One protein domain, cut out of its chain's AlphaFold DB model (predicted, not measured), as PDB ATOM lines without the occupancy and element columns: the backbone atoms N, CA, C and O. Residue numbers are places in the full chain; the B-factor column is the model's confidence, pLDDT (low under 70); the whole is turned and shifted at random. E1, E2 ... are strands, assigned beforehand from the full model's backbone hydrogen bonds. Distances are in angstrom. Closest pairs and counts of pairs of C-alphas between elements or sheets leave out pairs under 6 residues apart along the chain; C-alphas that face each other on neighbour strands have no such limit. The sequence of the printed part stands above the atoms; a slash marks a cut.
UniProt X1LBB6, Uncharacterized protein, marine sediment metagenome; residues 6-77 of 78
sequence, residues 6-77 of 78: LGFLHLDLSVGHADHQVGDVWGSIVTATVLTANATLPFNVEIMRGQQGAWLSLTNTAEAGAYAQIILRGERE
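Overview. This is residues 6 to 77 of the 78 residues of an uncharacterized protein of marine sediment metagenome (UniProt X1LBB6). Two sheets stand face to face as a small sandwich, a strongly twisted one of three strands (E1, E5, E2) and the two-stranded hairpin E3 and E4, their strands running nearly the same line. The long link between E1 and E2 passes beside E4, where residues 20 to 21 pair with it. The printed part has 72 residues, no named helix and five strands, E1 to E5 along the chain, and is of the class all strand; both sheets, in the orders E1, E5, E2 and E3, E4, are antiparallel. It is compact, with a radius of gyration of the C-alphas of 11.8 A, and elongated, spanning 34 by 22 by 14 A.

Along the chain. E1, residues 6 to 12, begins at C-alpha 6 (88.796, 126.730, 10.092) and is 19.9 A long. E2, residues 26 to 37, is 23.2 A long and bends by 74 degrees at residue 30. E3, residues 43 to 50, measures 20.8 A, and E4, residues 53 to 60, 22.8 A. E5, residues 67 to 76, is 24.4 A long and ends at C-alpha 76 (96.226, 131.879, 10.262).

Arrangement. E1 is an edge strand, antiparallel to E5 at 150 degrees, with N 9 and O 70 2.9 A apart. E2, the other edge, is antiparallel to E5 at 157 degrees; N 33 and O 71 are 2.9 A apart. In the hairpin, N 46 and O 57 are 2.9 A apart. The sheets' facing parts are 9.6 A centre to centre. The closest C-alphas of E2 and E4 are those of Gly 27 and Gly 53, 5.0 A apart. E1 and E3 are apart.

Size, cuts and confidence. The C-alphas of Thr 40 and Glu 77 are farthest apart, 34.8 A. The printed part has no cut. The link E1 to E2 is long, 13 residues; residues 16 to 24 have pLDDT under 70.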
ATOM      1  N   LEU A   6      89.255 127.873   9.305       82.62
ATOM      2  CA  LEU A   6      88.796 126.730  10.092       82.62
ATOM      3  C   LEU A   6      89.889 125.661  10.099       82.62
ATOM      4  O   LEU A   6      90.336 125.226   9.038       82.62
ATOM      5  N   GLY A   7      90.296 125.230  11.293       81.69
ATOM      6  CA  GLY A   7      91.238 124.129  11.491       81.69
ATOM      7  C   GLY A   7      90.553 122.913  12.100       81.69
ATOM      8  O   GLY A   7      89.681 123.063  12.954       81.69
ATOM      9  N   PHE A   8      90.965 121.717  11.687       85.88
ATOM     10  CA  PHE A   8      90.505 120.450  12.256       85.88
ATOM     11  C   PHE A   8      91.710 119.676  12.778       85.88
ATOM     12  O   PHE A   8      92.674 119.474  12.044       85.88
ATOM     13  N   LEU A   9      91.647 119.245  14.036       86.00
ATOM     14  CA  LEU A   9      92.722 118.511  14.698       86.00
ATOM     15  C   LEU A   9      92.179 117.230  15.328       86.00
ATOM     16  O   LEU A   9      91.105 117.226  15.932       86.00
ATOM     17  N   HIS A  10      92.946 116.150  15.197       87.81
ATOM     18  CA  HIS A  10      92.737 114.906  15.926       87.81
ATOM     19  C   HIS A  10      93.853 114.780  16.962       87.81
ATOM     20  O   HIS A  10      95.022 114.693  16.596       87.81
ATOM     21  N   LEU A  11      93.489 114.837  18.239       86.19
ATOM     22  CA  LEU A  11      94.414 114.749  19.359       86.19
ATOM     23  C   LEU A  11      94.421 113.327  19.908       86.19
ATOM     24  O   LEU A  11      93.362 112.806  20.261       86.19
ATOM     25  N   ASP A  12      95.606 112.738  20.008       85.38
ATOM     26  CA  ASP A  12      95.827 111.480  20.715       85.38
ATOM     27  C   ASP A  12      95.988 111.769  22.217       85.38
ATOM     28  O   ASP A  12      96.880 112.512  22.620       85.38
ATOM     29  N   LEU A  13      95.094 111.219  23.043       85.00
ATOM     30  CA  LEU A  13      95.116 111.359  24.505       85.00
ATOM     31  C   LEU A  13      95.753 110.135  25.184       85.00
ATOM     32  O   LEU A  13      95.837 110.064  26.413       85.00
ATOM     33  N   SER A  14      96.189 109.144  24.405       83.06
ATOM     34  CA  SER A  14      96.835 107.942  24.930       83.06
ATOM     35  C   SER A  14      98.278 108.170  25.357       83.06
ATOM     36  O   SER A  14      98.829 107.385  26.130       83.06
ATOM     37  N   VAL A  15      98.863 109.283  24.928       78.00
ATOM     38  CA  VAL A  15     100.143 109.778  25.411       78.00
ATOM     39  C   VAL A  15      99.869 110.890  26.421       78.00
ATOM     40  O   VAL A  15      99.003 111.742  26.229       78.00
ATOM     41  N   GLY A  16     100.580 110.854  27.548       68.25
ATOM     42  CA  GLY A  16     100.513 111.930  28.529       68.25
ATOM     43  C   GLY A  16     101.193 113.160  27.948       68.25
ATOM     44  O   GLY A  16     102.419 113.180  27.827       68.25
ATOM     45  N   HIS A  17     100.405 114.162  27.580       68.38
ATOM     46  CA  HIS A  17     100.913 115.444  27.132       68.38
ATOM     47  C   HIS A  17     100.779 116.436  28.286       68.38
ATOM     48  O   HIS A  17      99.692 116.656  28.817       68.38
ATOM     49  N   ALA A  18     101.913 116.983  28.713       62.16
ATOM     50  CA  ALA A  18     101.963 118.172  29.546       62.16
ATOM     51  C   ALA A  18     102.502 119.297  28.663       62.16
ATOM     52  O   ALA A  18     103.593 119.160  28.105       62.16
ATOM     53  N   ASP A  19     101.716 120.360  28.496       64.62
ATOM     54  CA  ASP A  19     102.112 121.593  27.808       64.62
ATOM     55  C   ASP A  19     102.649 121.390  26.380       64.62
ATOM     56  O   ASP A  19     103.651 121.987  25.977       64.62
ATOM     57  N   HIS A  20     102.001 120.523  25.595       65.06
ATOM     58  CA  HIS A  20     102.420 120.264  24.217       65.06
ATOM     59  C   HIS A  20     101.688 121.169  23.228       65.06
ATOM     60  O   HIS A  20     100.461 121.250  23.252       65.06
ATOM     61  N   GLN A  21     102.431 121.789  22.309       69.94
ATOM     62  CA  GLN A  21     101.844 122.506  21.184       69.94
ATOM     63  C   GLN A  21     101.279 121.524  20.167       69.94
ATOM     64  O   GLN A  21     102.030 120.805  19.514       69.94
ATOM     65  N   VAL A  22      99.956 121.530  19.995       66.81
ATOM     66  CA  VAL A  22      99.301 120.664  19.013       66.81
ATOM     67  C   VAL A  22      98.663 121.490  17.898       66.81
ATOM     68  O   VAL A  22      97.627 122.124  18.087       66.81
ATOM     69  N   GLY A  23      99.296 121.481  16.720       66.56
ATOM     70  CA  GLY A  23      98.771 122.077  15.485       66.56
ATOM     71  C   GLY A  23      99.686 123.110  14.814       66.56
ATOM     72  O   GLY A  23     100.793 123.385  15.277       66.56
ATOM     73  N   ASP A  24      99.191 123.664  13.703       68.56
ATOM     74  CA  ASP A  24      99.840 124.724  12.917       68.56
ATOM     75  C   ASP A  24     100.008 126.031  13.713       68.56
ATOM     76  O   ASP A  24      99.339 126.260  14.722       68.56
ATOM     77  N   VAL A  25     100.861 126.928  13.212       70.06
ATOM     78  CA  VAL A  25     100.988 128.301  13.717       70.06
ATOM     79  C   VAL A  25      99.769 129.134  13.296       70.06
ATOM     80  O   VAL A  25      99.488 129.303  12.107       70.06
ATOM     81  N   TRP A  26      99.039 129.665  14.281       76.06
ATOM     82  CA  TRP A  26      97.925 130.593  14.077       76.06
ATOM     83  C   TRP A  26      98.321 132.004  14.512       76.06
ATOM     84  O   TRP A  26      98.853 132.191  15.604       76.06
ATOM     85  N   GLY A  27      97.973 133.020  13.720       76.00
ATOM     86  CA  GLY A  27      98.139 134.418  14.134       76.00
ATOM     87  C   GLY A  27      97.217 134.772  15.300       76.00
ATOM     88  O   GLY A  27      97.608 135.480  16.232       76.00
ATOM     89  N   SER A  28      96.002 134.217  15.298       80.94
ATOM     90  CA  SER A  28      95.114 134.216  16.461       80.94
ATOM     91  C   SER A  28      94.136 133.036  16.440       80.94
ATOM     92  O   SER A  28      93.615 132.664  15.390       80.94
ATOM     93  N   ILE A  29      93.849 132.469  17.615       83.19
ATOM     94  CA  ILE A  29      92.769 131.495  17.827       83.19
ATOM     95  C   ILE A  29      91.771 132.140  18.785       83.19
ATOM     96  O   ILE A  29      92.152 132.587  19.864       83.19
ATOM     97  N   VAL A  30      90.497 132.191  18.397       82.69
ATOM     98  CA  VAL A  30      89.438 132.763  19.247       82.69
ATOM     99  C   VAL A  30      88.689 131.681  20.001       82.69
ATOM    100  O   VAL A  30      88.330 131.865  21.159       82.69
ATOM    101  N   THR A  31      88.460 130.540  19.352       86.19
ATOM    102  CA  THR A  31      87.748 129.416  19.958       86.19
ATOM    103  C   THR A  31      88.357 128.096  19.525       86.19
ATOM    104  O   THR A  31      88.624 127.893  18.337       86.19
ATOM    105  N   ALA A  32      88.473 127.190  20.487       87.25
ATOM    106  CA  ALA A  32      88.735 125.779  20.291       87.25
ATOM    107  C   ALA A  32      87.532 125.024  20.848       87.25
ATOM    108  O   ALA A  32      87.113 125.263  21.980       87.25
ATOM    109  N   THR A  33      86.926 124.161  20.044       89.38
ATOM    110  CA  THR A  33      85.746 123.403  20.460       89.38
ATOM    111  C   THR A  33      86.008 121.927  20.260       89.38
ATOM    112  O   THR A  33      86.248 121.487  19.136       89.38
ATOM    113  N   VAL A  34      85.944 121.170  21.354       90.19
ATOM    114  CA  VAL A  34      85.943 119.709  21.306       90.19
ATOM    115  C   VAL A  34      84.611 119.259  20.714       90.19
ATOM    116  O   VAL A  34      83.551 119.589  21.238       90.19
ATOM    117  N   LEU A  35      84.666 118.540  19.597       91.19
ATOM    118  CA  LEU A  35      83.484 118.020  18.911       91.19
ATOM    119  C   LEU A  35      83.070 116.654  19.444       91.19
ATOM    120  O   LEU A  35      81.893 116.395  19.672       91.19
ATOM    121  N   THR A  36      84.051 115.771  19.601       92.06
ATOM    122  CA  THR A  36      83.882 114.421  20.127       92.06
ATOM    123  C   THR A  36      85.155 114.016  20.848       92.06
ATOM    124  O   THR A  36      86.252 114.432  20.467       92.06
ATOM    125  N   ALA A  37      85.001 113.215  21.892       93.00
ATOM    126  CA  ALA A  37      86.088 112.577  22.605       93.00
ATOM    127  C   ALA A  37      85.596 111.233  23.145       93.00
ATOM    128  O   ALA A  37      84.412 111.083  23.453       93.00
ATOM    129  N   ASN A  38      86.497 110.264  23.271       94.31
ATOM    130  CA  ASN A  38      86.221 108.962  23.890       94.31
ATOM    131  C   ASN A  38      87.050 108.731  25.168       94.31
ATOM    132  O   ASN A  38      87.257 107.585  25.555       94.31
ATOM    133  N   ALA A  39      87.520 109.805  25.806       90.50
ATOM    134  CA  ALA A  39      88.225 109.742  27.081       90.50
ATOM    135  C   ALA A  39      87.250 109.573  28.255       90.50
ATOM    136  O   ALA A  39      86.204 110.225  28.308       90.50
ATOM    137  N   THR A  40      87.617 108.726  29.212       91.12
ATOM    138  CA  THR A  40      86.963 108.612  30.521       91.12
ATOM    139  C   THR A  40      87.716 109.384  31.602       91.12
ATOM    140  O   THR A  40      87.111 109.817  32.585       91.12
ATOM    141  N   LEU A  41      89.022 109.593  31.413       89.44
ATOM    142  CA  LEU A  41      89.846 110.424  32.276       89.44
ATOM    143  C   LEU A  41      89.729 111.909  31.893       89.44
ATOM    144  O   LEU A  41      89.526 112.245  30.723       89.44
ATOM    145  N   PRO A  42      89.879 112.830  32.862       88.81
ATOM    146  CA  PRO A  42      89.883 114.257  32.574       88.81
ATOM    147  C   PRO A  42      91.030 114.663  31.639       88.81
ATOM    148  O   PRO A  42      92.181 114.253  31.820       88.81
ATOM    149  N   PHE A  43      90.720 115.543  30.691       88.56
ATOM    150  CA  PHE A  43      91.687 116.253  29.861       88.56
ATOM    151  C   PHE A  43      91.240 117.703  29.682       88.56
ATOM    152  O   PHE A  43      90.044 117.996  29.693       88.56
ATOM    153  N   ASN A  44      92.204 118.596  29.490       88.50
ATOM    154  CA  ASN A  44      91.976 120.011  29.237       88.50
ATOM    155  C   ASN A  44      92.661 120.432  27.944       88.50
ATOM    156  O   ASN A  44      93.767 119.991  27.636       88.50
ATOM    157  N   VAL A  45      91.993 121.322  27.216       86.75
ATOM    158  CA  VAL A  45      92.531 121.978  26.028       86.75
ATOM    159  C   VAL A  45      92.519 123.471  26.289       86.75
ATOM    160  O   VAL A  45      91.460 124.052  26.527       86.75
ATOM    161  N   GLU A  46      93.688 124.091  26.228       86.19
ATOM    162  CA  GLU A  46      93.860 125.514  26.497       86.19
ATOM    163  C   GLU A  46      94.448 126.212  25.275       86.19
ATOM    164  O   GLU A  46      95.378 125.722  24.641       86.19
ATOM    165  N   ILE A  47      93.906 127.378  24.927       86.12
ATOM    166  CA  ILE A  47      94.502 128.235  23.903       86.12
ATOM    167  C   ILE A  47      95.583 129.064  24.585       86.12
ATOM    168  O   ILE A  47      95.292 129.867  25.471       86.12
ATOM    169  N   MET A  48      96.823 128.900  24.143       82.75
ATOM    170  CA  MET A  48      97.971 129.638  24.652       82.75
ATOM    171  C   MET A  48      98.565 130.524  23.559       82.75
ATOM    172  O   MET A  48      98.433 130.252  22.367       82.75
ATOM    173  N   ARG A  49      99.237 131.610  23.958       78.06
ATOM    174  CA  ARG A  49      99.979 132.480  23.038       78.06
ATOM    175  C   ARG A  49     101.477 132.285  23.251       78.06
ATOM    176  O   ARG A  49     102.004 132.660  24.294       78.06
ATOM    177  N   GLY A  50     102.146 131.688  22.273       74.19
ATOM    178  CA  GLY A  50     103.596 131.515  22.224       74.19
ATOM    179  C   GLY A  50     104.308 132.637  21.465       74.19
ATOM    180  O   GLY A  50     103.690 133.581  20.970       74.19
ATOM    181  N   GLN A  51     105.636 132.519  21.356       73.50
ATOM    182  CA  GLN A  51     106.476 133.459  20.597       73.50
ATOM    183  C   GLN A  51     106.176 133.463  19.088       73.50
ATOM    184  O   GLN A  51     106.451 134.458  18.427       73.50
ATOM    185  N   GLN A  52     105.595 132.380  18.564       73.81
ATOM    186  CA  GLN A  52     105.196 132.212  17.162       73.81
ATOM    187  C   GLN A  52     103.663 132.211  17.020       73.81
ATOM    188  O   GLN A  52     103.109 131.370  16.334       73.81
ATOM    189  N   GLY A  53     102.949 133.063  17.760       76.69
ATOM    190  CA  GLY A  53     101.485 133.146  17.670       76.69
ATOM    191  C   GLY A  53     100.729 132.217  18.629       76.69
ATOM    192  O   GLY A  53     101.244 131.803  19.668       76.69
ATOM    193  N   ALA A  54      99.452 131.973  18.344       81.12
ATOM    194  CA  ALA A  54      98.564 131.176  19.187       81.12
ATOM    195  C   ALA A  54      98.663 129.677  18.862       81.12
ATOM    196  O   ALA A  54      98.727 129.286  17.699       81.12
ATOM    197  N   TRP A  55      98.623 128.840  19.895       80.31
ATOM    198  CA  TRP A  55      98.643 127.382  19.795       80.31
ATOM    199  C   TRP A  55      97.712 126.733  20.828       80.31
ATOM    200  O   TRP A  55      97.233 127.396  21.749       80.31
ATOM    201  N   LEU A  56      97.423 125.440  20.655       80.56
ATOM    202  CA  LEU A  56      96.641 124.645  21.606       80.56
ATOM    203  C   LEU A  56      97.543 123.812  22.502       80.56
ATOM    204  O   LEU A  56      98.309 122.995  21.990       80.56
ATOM    205  N   SER A  57      97.399 123.990  23.810       82.94
ATOM    206  CA  SER A  57      97.970 123.119  24.826       82.94
ATOM    207  C   SER A  57      96.984 122.022  25.189       82.94
ATOM    208  O   SER A  57      95.796 122.286  25.392       82.94
ATOM    209  N   LEU A  58      97.485 120.793  25.265       83.38
ATOM    210  CA  LEU A  58      96.759 119.644  25.779       83.38
ATOM    211  C   LEU A  58      97.404 119.204  27.092       83.38
ATOM    212  O   LEU A  58      98.595 118.889  27.114       83.38
ATOM    213  N   THR A  59      96.584 119.124  28.139       86.44
ATOM    214  CA  THR A  59      96.972 118.581  29.443       86.44
ATOM    215  C   THR A  59      96.032 117.442  29.805       86.44
ATOM    216  O   THR A  59      94.828 117.650  29.966       86.44
ATOM    217  N   ASN A  60      96.558 116.226  29.936       86.25
ATOM    218  CA  ASN A  60      95.753 115.039  30.217       86.25
ATOM    219  C   ASN A  60      96.495 114.001  31.067       86.25
ATOM    220  O   ASN A  60      97.723 113.968  31.128       86.25
ATOM    221  N   THR A  61      95.728 113.100  31.686       85.81
ATOM    222  CA  THR A  61      96.267 111.801  32.113       85.81
ATOM    223  C   THR A  61      96.172 110.837  30.934       85.81
ATOM    224  O   THR A  61      95.129 110.767  30.288       85.81
ATOM    225  N   ALA A  62      97.256 110.116  30.641       83.94
ATOM    226  CA  ALA A  62      97.298 109.161  29.537       83.94
ATOM    227  C   ALA A  62      96.225 108.067  29.698       83.94
ATOM    228  O   ALA A  62      96.173 107.399  30.732       83.94
ATOM    229  N   GLU A  63      95.406 107.858  28.666       88.38
ATOM    230  CA  GLU A  63      94.363 106.827  28.633       88.38
ATOM    231  C   GLU A  63      94.429 106.032  27.324       88.38
ATOM    232  O   GLU A  63      94.307 106.583  26.230       88.38
ATOM    233  N   ALA A  64      94.623 104.715  27.413       88.25
ATOM    234  CA  ALA A  64      94.824 103.874  26.236       88.25
ATOM    235  C   ALA A  64      93.629 103.939  25.264       88.25
ATOM    236  O   ALA A  64      92.504 103.594  25.622       88.25
ATOM    237  N   GLY A  65      93.891 104.337  24.014       87.44
ATOM    238  CA  GLY A  65      92.876 104.451  22.962       87.44
ATOM    239  C   GLY A  65      91.988 105.698  23.042       87.44
ATOM    240  O   GLY A  65      91.033 105.797  22.265       87.44
ATOM    241  N   ALA A  66      92.276 106.636  23.947       91.56
ATOM    242  CA  ALA A  66      91.550 107.894  24.050       91.56
ATOM    243  C   ALA A  66      92.018 108.915  22.997       91.56
ATOM    244  O   ALA A  66      93.206 109.043  22.706       91.56
ATOM    245  N   TYR A  67      91.074 109.675  22.451       92.00
ATOM    246  CA  TYR A  67      91.280 110.743  21.483       92.00
ATOM    247  C   TYR A  67      90.262 111.872  21.686       92.00
ATOM    248  O   TYR A  67      89.194 111.683  22.279       92.00
ATOM    249  N   ALA A  68      90.566 113.038  21.120       90.88
ATOM    250  CA  ALA A  68      89.627 114.145  20.969       90.88
ATOM    251  C   ALA A  68      89.711 114.745  19.560       90.88
ATOM    252  O   ALA A  68      90.790 114.918  19.000       90.88
ATOM    253  N   GLN A  69      88.565 115.089  18.973       91.12
ATOM    254  CA  GLN A  69      88.497 115.878  17.744       91.12
ATOM    255  C   GLN A  69      88.152 117.321  18.077       91.12
ATOM    256  O   GLN A  69      87.192 117.580  18.805       91.12
ATOM    257  N   ILE A  70      88.908 118.260  17.512       89.88
ATOM    258  CA  ILE A  70      88.782 119.683  17.819       89.88
ATOM    259  C   ILE A  70      88.634 120.492  16.537       89.88
ATOM    260  O   ILE A  70      89.376 120.295  15.574       89.88
ATOM    261  N   ILE A  71      87.688 121.432  16.559       89.31
ATOM    262  CA  ILE A  71      87.624 122.530  15.594       89.31
ATOM    263  C   ILE A  71      88.269 123.775  16.193       89.31
ATOM    264  O   ILE A  71      87.948 124.186  17.310       89.31
ATOM    265  N   LEU A  72      89.111 124.412  15.387       87.12
ATOM    266  CA  LEU A  72      89.681 125.728  15.624       87.12
ATOM    267  C   LEU A  72      89.022 126.772  14.729       87.12
ATOM    268  O   LEU A  72      88.807 126.529  13.540       87.12
ATOM    269  N   ARG A  73      88.739 127.948  15.294       88.00
ATOM    270  CA  ARG A  73      88.310 129.136  14.539       88.00
ATOM    271  C   ARG A  73      89.193 130.322  14.894       88.00
ATOM    272  O   ARG A  73      89.333 130.665  16.074       88.00
ATOM    273  N   GLY A  74      89.750 130.958  13.868       86.38
ATOM    274  CA  GLY A  74      90.689 132.058  14.042       86.38
ATOM    275  C   GLY A  74      91.183 132.653  12.726       86.38
ATOM    276  O   GLY A  74      90.465 132.672  11.722       86.38
ATOM    277  N   GLU A  75      92.413 133.151  12.769       85.12
ATOM    278  CA  GLU A  75      93.151 133.729  11.646       85.12
ATOM    279  C   GLU A  75      94.544 133.090  11.597       85.12
ATOM    280  O   GLU A  75      95.278 133.121  12.593       85.12
ATOM    281  N   ARG A  76      94.892 132.462  10.468       75.69
ATOM    282  CA  ARG A  76      96.226 131.879  10.262       75.69
ATOM    283  C   ARG A  76      97.254 132.984  10.006       75.69
ATOM    284  O   ARG A  76      96.908 134.037   9.477       75.69
ATOM    285  N   GLU A  77      98.511 132.756  10.392       70.62
ATOM    286  CA  GLU A  77      99.606 133.620   9.923       70.62
ATOM    287  C   GLU A  77      99.787 133.436   8.407       70.62
ATOM    288  O   GLU A  77      99.666 132.316   7.902       70.62
TER     289      GLU A  77